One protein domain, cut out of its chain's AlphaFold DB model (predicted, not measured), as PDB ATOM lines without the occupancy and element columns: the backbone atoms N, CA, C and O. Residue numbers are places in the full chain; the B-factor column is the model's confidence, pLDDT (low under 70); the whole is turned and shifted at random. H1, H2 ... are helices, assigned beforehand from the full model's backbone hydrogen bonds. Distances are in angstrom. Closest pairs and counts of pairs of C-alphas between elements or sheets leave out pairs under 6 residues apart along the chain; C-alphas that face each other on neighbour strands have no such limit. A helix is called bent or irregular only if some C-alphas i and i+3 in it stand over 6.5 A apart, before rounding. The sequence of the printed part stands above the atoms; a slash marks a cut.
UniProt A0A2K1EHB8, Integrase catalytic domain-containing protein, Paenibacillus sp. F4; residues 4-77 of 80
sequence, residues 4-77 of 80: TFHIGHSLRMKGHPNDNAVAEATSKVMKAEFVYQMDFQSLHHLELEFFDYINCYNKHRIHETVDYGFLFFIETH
ATOM      1  N   THR A   4     110.204  49.114  14.563       87.56
ATOM      2  CA  THR A   4     110.069  50.129  13.499       87.56
ATOM      3  C   THR A   4     109.168  49.647  12.359       87.56
ATOM      4  O   THR A   4     108.445  50.438  11.765       87.56
ATOM      5  N   PHE A   5     109.172  48.340  12.096       88.31
ATOM      6  CA  PHE A   5     108.326  47.692  11.096       88.31
ATOM      7  C   PHE A   5     107.092  47.026  11.714       88.31
ATOM      8  O   PHE A   5     106.379  46.308  11.023       88.31
ATOM      9  N   HIS A   6     106.837  47.247  13.011       85.25
ATOM     10  CA  HIS A   6     105.758  46.609  13.769       85.25
ATOM     11  C   HIS A   6     105.789  45.071  13.710       85.25
ATOM     12  O   HIS A   6     104.759  44.411  13.825       85.25
ATOM     13  N   ILE A   7     106.982  44.485  13.557       87.38
ATOM     14  CA  ILE A   7     107.160  43.033  13.529       87.38
ATOM     15  C   ILE A   7     107.348  42.537  14.964       87.38
ATOM     16  O   ILE A   7     108.334  42.870  15.626       87.38
ATOM     17  N   GLY A   8     106.402  41.726  15.437       83.75
ATOM     18  CA  GLY A   8     106.522  41.003  16.699       83.75
ATOM     19  C   GLY A   8     107.486  39.829  16.556       83.75
ATOM     20  O   GLY A   8     107.311  38.979  15.690       83.75
ATOM     21  N   HIS A   9     108.508  39.770  17.407       78.44
ATOM     22  CA  HIS A   9     109.431  38.641  17.448       78.44
ATOM     23  C   HIS A   9     108.940  37.603  18.460       78.44
ATOM     24  O   HIS A   9     108.978  37.844  19.667       78.44
ATOM     25  N   SER A  10     108.494  36.446  17.978       77.31
ATOM     26  CA  SER A  10     108.182  35.300  18.831       77.31
ATOM     27  C   SER A  10     109.404  34.392  18.948       77.31
ATOM     28  O   SER A  10     109.857  33.813  17.962       77.31
ATOM     29  N   LEU A  11     109.922  34.238  20.164       71.75
ATOM     30  CA  LEU A  11     110.881  33.185  20.477       71.75
ATOM     31  C   LEU A  11     110.118  31.884  20.742       71.75
ATOM     32  O   LEU A  11     109.123  31.887  21.465       71.75
ATOM     33  N   ARG A  12     110.595  30.772  20.173       69.06
ATOM     34  CA  ARG A  12     110.040  29.432  20.411       69.06
ATOM     35  C   ARG A  12     109.969  29.138  21.911       69.06
ATOM     36  O   ARG A  12     110.953  29.334  22.630       69.06
ATOM     37  N   MET A  13     108.851  28.583  22.376       67.88
ATOM     38  CA  MET A  13     108.772  28.027  23.728       67.88
ATOM     39  C   MET A  13     109.675  26.791  23.841       67.88
ATOM     40  O   MET A  13     109.613  25.867  23.026       67.88
ATOM     41  N   LYS A  14     110.536  26.754  24.864       63.53
ATOM     42  CA  LYS A  14     111.436  25.618  25.105       63.53
ATOM     43  C   LYS A  14     110.610  24.331  25.250       63.53
ATOM     44  O   LYS A  14     109.803  24.224  26.165       63.53
ATOM     45  N   GLY A  15     110.837  23.363  24.359       65.00
ATOM     46  CA  GLY A  15     110.158  22.062  24.376       65.00
ATOM     47  C   GLY A  15     108.963  21.911  23.427       65.00
ATOM     48  O   GLY A  15     108.310  20.877  23.494       65.00
ATOM     49  N   HIS A  16     108.687  22.875  22.536       68.44
ATOM     50  CA  HIS A  16     107.602  22.757  21.552       68.44
ATOM     51  C   HIS A  16     108.129  22.442  20.130       68.44
ATOM     52  O   HIS A  16     108.465  23.359  19.373       68.44
ATOM     53  N   PRO A  17     108.275  21.152  19.747       65.12
ATOM     54  CA  PRO A  17     108.886  20.733  18.480       65.12
ATOM     55  C   PRO A  17     108.208  21.326  17.233       65.12
ATOM     56  O   PRO A  17     108.890  21.679  16.273       65.12
ATOM     57  N   ASN A  18     106.892  21.527  17.279       73.38
ATOM     58  CA  ASN A  18     106.088  21.852  16.099       73.38
ATOM     59  C   ASN A  18     106.292  23.275  15.565       73.38
ATOM     60  O   ASN A  18     106.178  23.479  14.360       73.38
ATOM     61  N   ASP A  19     106.658  24.235  16.419       78.94
ATOM     62  CA  ASP A  19     106.774  25.654  16.035       78.94
ATOM     63  C   ASP A  19     107.806  25.889  14.921       78.94
ATOM     64  O   ASP A  19     107.697  26.838  14.153       78.94
ATOM     65  N   ASN A  20     108.812  25.012  14.830       82.19
ATOM     66  CA  ASN A  20     109.889  25.091  13.844       82.19
ATOM     67  C   ASN A  20     109.840  23.942  12.823       82.19
ATOM     68  O   ASN A  20     110.699  23.867  11.950       82.19
ATOM     69  N   ALA A  21     108.861  23.036  12.918       86.62
ATOM     70  CA  ALA A  21     108.850  21.798  12.138       86.62
ATOM     71  C   ALA A  21     108.825  22.057  10.624       86.62
ATOM     72  O   ALA A  21     109.502  21.361   9.872       86.62
ATOM     73  N   VAL A  22     108.098  23.088  10.181       84.12
ATOM     74  CA  VAL A  22     108.047  23.483   8.764       84.12
ATOM     75  C   VAL A  22     109.412  23.982   8.293       84.12
ATOM     76  O   VAL A  22     109.927  23.490   7.296       84.12
ATOM     77  N   ALA A  23     110.048  24.886   9.044       86.31
ATOM     78  CA  ALA A  23     111.381  25.382   8.708       86.31
ATOM     79  C   ALA A  23     112.444  24.267   8.754       86.31
ATOM     80  O   ALA A  23     113.334  24.220   7.905       86.31
ATOM     81  N   GLU A  24     112.336  23.327   9.698       87.50
ATOM     82  CA  GLU A  24     113.204  22.146   9.770       87.50
ATOM     83  C   GLU A  24     113.008  21.219   8.568       87.50
ATOM     84  O   GLU A  24     113.993  20.734   8.011       87.50
ATOM     85  N   ALA A  25     111.765  20.987   8.144       88.12
ATOM     86  CA  ALA A  25     111.463  20.203   6.951       88.12
ATOM     87  C   ALA A  25     112.033  20.872   5.693       88.12
ATOM     88  O   ALA A  25     112.753  20.223   4.934       88.12
ATOM     89  N   THR A  26     111.814  22.178   5.518       86.62
ATOM     90  CA  THR A  26     112.383  22.947   4.402       86.62
ATOM     91  C   THR A  26     113.913  22.902   4.410       86.62
ATOM     92  O   THR A  26     114.529  22.667   3.373       86.62
ATOM     93  N   SER A  27     114.549  23.045   5.579       87.56
ATOM     94  CA  SER A  27     116.012  22.970   5.695       87.56
ATOM     95  C   SER A  27     116.558  21.579   5.353       87.56
ATOM     96  O   SER A  27     117.616  21.473   4.733       87.56
ATOM     97  N   LYS A  28     115.849  20.502   5.716       89.50
ATOM     98  CA  LYS A  28     116.234  19.130   5.336       89.50
ATOM     99  C   LYS A  28     116.196  18.932   3.825       89.50
ATOM    100  O   LYS A  28     117.150  18.385   3.280       89.50
ATOM    101  N   VAL A  29     115.135  19.404   3.173       87.69
ATOM    102  CA  VAL A  29     114.985  19.346   1.712       87.69
ATOM    103  C   VAL A  29     116.119  20.107   1.028       87.69
ATOM    104  O   VAL A  29     116.847  19.518   0.236       87.69
ATOM    105  N   MET A  30     116.361  21.360   1.425       90.00
ATOM    106  CA  MET A  30     117.456  22.172   0.881       90.00
ATOM    107  C   MET A  30     118.815  21.479   1.032       90.00
ATOM    108  O   MET A  30     119.628  21.472   0.111       90.00
ATOM    109  N   LYS A  31     119.091  20.869   2.189       88.56
ATOM    110  CA  LYS A  31     120.359  20.159   2.381       88.56
ATOM    111  C   LYS A  31     120.493  18.950   1.458       88.56
ATOM    112  O   LYS A  31     121.560  18.751   0.889       88.56
ATOM    113  N   ALA A  32     119.430  18.163   1.317       89.31
ATOM    114  CA  ALA A  32     119.438  16.947   0.513       89.31
ATOM    115  C   ALA A  32     119.528  17.222  -0.997       89.31
ATOM    116  O   ALA A  32     120.244  16.505  -1.693       89.31
ATOM    117  N   GLU A  33     118.819  18.243  -1.481       86.81
ATOM    118  CA  GLU A  33     118.707  18.567  -2.909       86.81
ATOM    119  C   GLU A  33     119.820  19.492  -3.409       86.81
ATOM    120  O   GLU A  33     120.238  19.367  -4.551       86.81
ATOM    121  N   PHE A  34     120.294  20.417  -2.570       89.38
ATOM    122  CA  PHE A  34     121.249  21.448  -2.979       89.38
ATOM    123  C   PHE A  34     122.614  21.243  -2.321       89.38
ATOM    124  O   PHE A  34     123.607  20.991  -2.996       89.38
ATOM    125  N   VAL A  35     122.671  21.279  -0.985       89.94
ATOM    126  CA  VAL A  35     123.957  21.321  -0.259       89.94
ATOM    127  C   VAL A  35     124.787  20.050  -0.450       89.94
ATOM    128  O   VAL A  35     126.001  20.143  -0.565       89.94
ATOM    129  N   TYR A  36     124.166  18.869  -0.460       90.62
ATOM    130  CA  TYR A  36     124.893  17.600  -0.603       90.62
ATOM    131  C   TYR A  36     125.114  17.160  -2.053       90.62
ATOM    132  O   TYR A  36     125.870  16.218  -2.271       90.62
ATOM    133  N   GLN A  37     124.462  17.802  -3.026       88.12
ATOM    134  CA  GLN A  37     124.598  17.449  -4.445       88.12
ATOM    135  C   GLN A  37     125.643  18.303  -5.172       88.12
ATOM    136  O   GLN A  37     125.987  17.996  -6.311       88.12
ATOM    137  N   MET A  38     126.127  19.381  -4.550       87.44
ATOM    138  CA  MET A  38     126.958  20.388  -5.205       87.44
ATOM    139  C   MET A  38     128.224  20.689  -4.408       87.44
ATOM    140  O   MET A  38     128.175  20.898  -3.197       87.44
ATOM    141  N   ASP A  39     129.345  20.805  -5.120       92.25
ATOM    142  CA  ASP A  39     130.610  21.285  -4.571       92.25
ATOM    143  C   ASP A  39     130.836  22.753  -4.948       92.25
ATOM    144  O   ASP A  39     130.936  23.128  -6.122       92.25
ATOM    145  N   PHE A  40     130.967  23.611  -3.939       93.12
ATOM    146  CA  PHE A  40     131.141  25.045  -4.145       93.12
ATOM    147  C   PHE A  40     132.617  25.438  -4.107       93.12
ATOM    148  O   PHE A  40     133.293  25.294  -3.094       93.12
ATOM    149  N   GLN A  41     133.104  26.010  -5.208       92.88
ATOM    150  CA  GLN A  41     134.494  26.463  -5.334       92.88
ATOM    151  C   GLN A  41     134.758  27.825  -4.668       92.88
ATOM    152  O   GLN A  41     135.904  28.198  -4.430       92.88
ATOM    153  N   SER A  42     133.708  28.604  -4.391       95.50
ATOM    154  CA  SER A  42     133.801  29.892  -3.699       95.50
ATOM    155  C   SER A  42     132.461  30.289  -3.080       95.50
ATOM    156  O   SER A  42     131.414  29.777  -3.475       95.50
ATOM    157  N   LEU A  43     132.489  31.250  -2.152       95.56
ATOM    158  CA  LEU A  43     131.267  31.828  -1.588       95.56
ATOM    159  C   LEU A  43     130.401  32.484  -2.669       95.56
ATOM    160  O   LEU A  43     129.193  32.306  -2.666       95.56
ATOM    161  N   HIS A  44     131.019  33.173  -3.630       95.38
ATOM    162  CA  HIS A  44     130.288  33.802  -4.726       95.38
ATOM    163  C   HIS A  44     129.564  32.768  -5.602       95.38
ATOM    164  O   HIS A  44     128.416  32.971  -5.981       95.38
ATOM    165  N   HIS A  45     130.214  31.633  -5.878       91.88
ATOM    166  CA  HIS A  45     129.589  30.525  -6.602       91.88
ATOM    167  C   HIS A  45     128.413  29.932  -5.817       91.88
ATOM    168  O   HIS A  45     127.351  29.719  -6.387       91.88
ATOM    169  N   LEU A  46     128.572  29.742  -4.503       94.94
ATOM    170  CA  LEU A  46     127.474  29.316  -3.634       94.94
ATOM    171  C   LEU A  46     126.295  30.294  -3.678       94.94
ATOM    172  O   LEU A  46     125.157  29.852  -3.778       94.94
ATOM    173  N   GLU A  47     126.544  31.600  -3.596       95.31
ATOM    174  CA  GLU A  47     125.483  32.611  -3.632       95.31
ATOM    175  C   GLU A  47     124.713  32.576  -4.952       95.31
ATOM    176  O   GLU A  47     123.484  32.564  -4.922       95.31
ATOM    177  N   LEU A  48     125.414  32.518  -6.089       94.44
ATOM    178  CA  LEU A  48     124.791  32.438  -7.413       94.44
ATOM    179  C   LEU A  48     123.895  31.200  -7.539       94.44
ATOM    180  O   LEU A  48     122.696  31.334  -7.782       94.44
ATOM    181  N   GLU A  49     124.453  30.017  -7.278       92.25
ATOM    182  CA  GLU A  49     123.719  28.750  -7.360       92.25
ATOM    183  C   GLU A  49     122.559  28.705  -6.353       92.25
ATOM    184  O   GLU A  49     121.487  28.173  -6.638       92.25
ATOM    185  N   PHE A  50     122.725  29.314  -5.175       93.56
ATOM    186  CA  PHE A  50     121.664  29.389  -4.176       93.56
ATOM    187  C   PHE A  50     120.518  30.307  -4.613       93.56
ATOM    188  O   PHE A  50     119.350  29.958  -4.419       93.56
ATOM    189  N   PHE A  51     120.811  31.463  -5.215       91.75
ATOM    190  CA  PHE A  51     119.772  32.344  -5.753       91.75
ATOM    191  C   PHE A  51     118.985  31.664  -6.871       91.75
ATOM    192  O   PHE A  51     117.753  31.764  -6.887       91.75
ATOM    193  N   ASP A  52     119.667  30.926  -7.743       89.06
ATOM    194  CA  ASP A  52     119.022  30.156  -8.802       89.06
ATOM    195  C   ASP A  52     118.182  29.006  -8.235       89.06
ATOM    196  O   ASP A  52     117.013  28.866  -8.615       89.06
ATOM    197  N   TYR A  53     118.699  28.270  -7.244       89.75
ATOM    198  CA  TYR A  53     117.945  27.242  -6.522       89.75
ATOM    199  C   TYR A  53     116.670  27.812  -5.893       89.75
ATOM    200  O   TYR A  53     115.589  27.274  -6.113       89.75
ATOM    201  N   ILE A  54     116.750  28.927  -5.159       89.50
ATOM    202  CA  ILE A  54     115.582  29.549  -4.511       89.50
ATOM    203  C   ILE A  54     114.589  30.092  -5.540       89.50
ATOM    204  O   ILE A  54     113.375  29.958  -5.367       89.50
ATOM    205  N   ASN A  55     115.077  30.696  -6.622       87.44
ATOM    206  CA  ASN A  55     114.232  31.181  -7.707       87.44
ATOM    207  C   ASN A  55     113.495  30.018  -8.391       87.44
ATOM    208  O   ASN A  55     112.302  30.136  -8.676       87.44
ATOM    209  N   CYS A  56     114.167  28.883  -8.593       81.88
ATOM    210  CA  CYS A  56     113.559  27.662  -9.111       81.88
ATOM    211  C   CYS A  56     112.551  27.070  -8.115       81.88
ATOM    212  O   CYS A  56     111.395  26.852  -8.473       81.88
ATOM    213  N   TYR A  57     112.945  26.918  -6.850       82.56
ATOM    214  CA  TYR A  57     112.107  26.397  -5.774       82.56
ATOM    215  C   TYR A  57     110.812  27.201  -5.614       82.56
ATOM    216  O   TYR A  57     109.743  26.625  -5.460       82.56
ATOM    217  N   ASN A  58     110.871  28.530  -5.705       82.19
ATOM    218  CA  ASN A  58     109.689  29.378  -5.536       82.19
ATOM    219  C   ASN A  58     108.807  29.482  -6.790       82.19
ATOM    220  O   ASN A  58     107.620  29.772  -6.661       82.19
ATOM    221  N   LYS A  59     109.362  29.302  -7.998       77.31
ATOM    222  CA  LYS A  59     108.621  29.483  -9.263       77.31
ATOM    223  C   LYS A  59     108.157  28.182  -9.911       77.31
ATOM    224  O   LYS A  59     107.133  28.189 -10.584       77.31
ATOM    225  N   HIS A  60     108.909  27.098  -9.740       63.59
ATOM    226  CA  HIS A  60     108.719  25.843 -10.473       63.59
ATOM    227  C   HIS A  60     108.356  24.662  -9.580       63.59
ATOM    228  O   HIS A  60     107.941  23.624 -10.093       63.59
ATOM    229  N   ARG A  61     108.472  24.788  -8.253       59.91
ATOM    230  CA  ARG A  61     107.991  23.743  -7.354       59.91
ATOM    231  C   ARG A  61     106.467  23.759  -7.366       59.91
ATOM    232  O   ARG A  61     105.820  24.581  -6.723       59.91
ATOM    233  N   ILE A  62     105.908  22.836  -8.137       53.31
ATOM    234  CA  ILE A  62     104.493  22.488  -8.138       53.31
ATOM    235  C   ILE A  62     104.135  22.150  -6.685       53.31
ATOM    236  O   ILE A  62     104.632  21.170  -6.130       53.31
ATOM    237  N   HIS A  63     103.344  23.012  -6.035       54.44
ATOM    238  CA  HIS A  63     102.698  22.695  -4.762       54.44
ATOM    239  C   HIS A  63     102.009  21.344  -4.946       54.44
ATOM    240  O   HIS A  63     101.147  21.265  -5.812       54.44
ATOM    241  N   GLU A  64     102.429  20.318  -4.192       47.09
ATOM    242  CA  GLU A  64     102.006  18.908  -4.272       47.09
ATOM    243  C   GLU A  64     100.485  18.720  -4.123       47.09
ATOM    244  O   GLU A  64      99.950  18.193  -3.153       47.09
ATOM    245  N   THR A  65      99.785  19.147  -5.154       46.53
ATOM    246  CA  THR A  65      98.464  18.744  -5.571       46.53
ATOM    247  C   THR A  65      98.621  18.661  -7.076       46.53
ATOM    248  O   THR A  65      98.700  19.689  -7.740       46.53
ATOM    249  N   VAL A  66      98.680  17.428  -7.578       45.41
ATOM    250  CA  VAL A  66      98.853  17.023  -8.983       45.41
ATOM    251  C   VAL A  66     100.305  16.709  -9.392       45.41
ATOM    252  O   VAL A  66     101.058  17.550  -9.862       45.41
ATOM    253  N   ASP A  67     100.642  15.441  -9.147       43.69
ATOM    254  CA  ASP A  67     101.292  14.468 -10.039       43.69
ATOM    255  C   ASP A  67     102.426  14.908 -10.997       43.69
ATOM    256  O   ASP A  67     102.241  15.705 -11.911       43.69
ATOM    257  N   TYR A  68     103.569  14.225 -10.839       45.84
ATOM    258  CA  TYR A  68     104.721  14.114 -11.753       45.84
ATOM    259  C   TYR A  68     105.493  15.400 -12.111       45.84
ATOM    260  O   TYR A  68     105.295  16.004 -13.159       45.84
ATOM    261  N   GLY A  69     106.508  15.734 -11.300       44.72
ATOM    262  CA  GLY A  69     107.482  16.792 -11.622       44.72
ATOM    263  C   GLY A  69     108.949  16.498 -11.282       44.72
ATOM    264  O   GLY A  69     109.805  17.337 -11.539       44.72
ATOM    265  N   PHE A  70     109.281  15.325 -10.732       45.28
ATOM    266  CA  PHE A  70     110.661  15.011 -10.322       45.28
ATOM    267  C   PHE A  70     111.629  14.827 -11.512       45.28
ATOM    268  O   PHE A  70     112.842  14.901 -11.348       45.28
ATOM    269  N   LEU A  71     111.109  14.622 -12.728       42.22
ATOM    270  CA  LEU A  71     111.925  14.350 -13.914       42.22
ATOM    271  C   LEU A  71     112.547  15.615 -14.543       42.22
ATOM    272  O   LEU A  71     113.589  15.521 -15.181       42.22
ATOM    273  N   PHE A  72     111.964  16.803 -14.334       42.53
ATOM    274  CA  PHE A  72     112.388  18.025 -15.043       42.53
ATOM    275  C   PHE A  72     113.696  18.633 -14.498       42.53
ATOM    276  O   PHE A  72     114.406  19.354 -15.201       42.53
ATOM    277  N   PHE A  73     114.039  18.326 -13.243       44.22
ATOM    278  CA  PHE A  73     115.245  18.846 -12.593       44.22
ATOM    279  C   PHE A  73     116.530  18.161 -13.094       44.22
ATOM    280  O   PHE A  73     117.576  18.795 -13.159       44.22
ATOM    281  N   ILE A  74     116.451  16.894 -13.523       46.91
ATOM    282  CA  ILE A  74     117.614  16.151 -14.041       46.91
ATOM    283  C   ILE A  74     117.973  16.586 -15.476       46.91
ATOM    284  O   ILE A  74     119.129  16.515 -15.875       46.91
ATOM    285  N   GLU A  75     116.999  17.059 -16.259       43.22
ATOM    286  CA  GLU A  75     117.195  17.379 -17.682       43.22
ATOM    287  C   GLU A  75     117.739  18.797 -17.929       43.22
ATOM    288  O   GLU A  75     118.378  19.051 -18.949       43.22
ATOM    289  N   THR A  76     117.518  19.727 -16.995       46.09
ATOM    290  CA  THR A  76     117.918  21.141 -17.147       46.09
ATOM    291  C   THR A  76     119.326  21.447 -16.633       46.09
ATOM    292  O   THR A  76     119.919  22.442 -17.051       46.09
ATOM    293  N   HIS A  77     119.903  20.562 -15.818       47.28
ATOM    294  CA  HIS A  77     121.301  20.613 -15.397       47.28
ATOM    295  C   HIS A  77     122.042  19.378 -15.927       47.28
ATOM    296  O   HIS A  77     122.207  18.403 -15.191       47.28
TER     297      HIS A  77
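AT A GLANCE: This is residues 4 to 77 of the 80 residues of the protein "Integrase catalytic domain-containing protein" of Paenibacillus sp. F4 (UniProt A0A2K1EHB8). Two long helices make an open, steeply angled frame, the last turns of H1 coming near the later half of H2. Residues 4 to 10 stick out as an arm before H1, and after H2 a loop, with residues 63 to 68 sticking out, leads to little H3. The 74 printed residues hold three named helices, H1, H2, H3, and no named strand: all helix, loose, radius of gyration of the C-alphas 16.2 A, spans 43 by 37 by 27 A.

IN THESE COORDINATES: H1, residues 17 to 35, begins at C-alpha 17 (108.886, 20.733, 18.480) and measures 24.1 A. It is irregular, C-alphas 19 and 22 being 7.7 A apart, with a kink of 34 degrees near residue 24. H2, residues 43 to 60, measures 25.0 A. H3, residues 72 to 76, ends at (117.918, 21.141, -17.147).

HOW THE PARTS SIT: H1 and H2 are close but not clearly touching, closest C-alphas Phe 34 and Tyr 53, 7.6 A, at a steep tilt of 66 degrees, opposite ways. H3 is apart from both. Every O i to N i+4 pair is within hydrogen-bond range in H2, 12 of 15 in H1 and 0 of 1 in H3, where i+3 gives 0 of 2.

THE WHOLE: The farthest C-alphas, Thr 4 and Glu 75, are 45.8 A apart. The printed part has no cut; the H2 to H3 link is long. Residues 12 to 17 and 60 to 77 have pLDDT under 70.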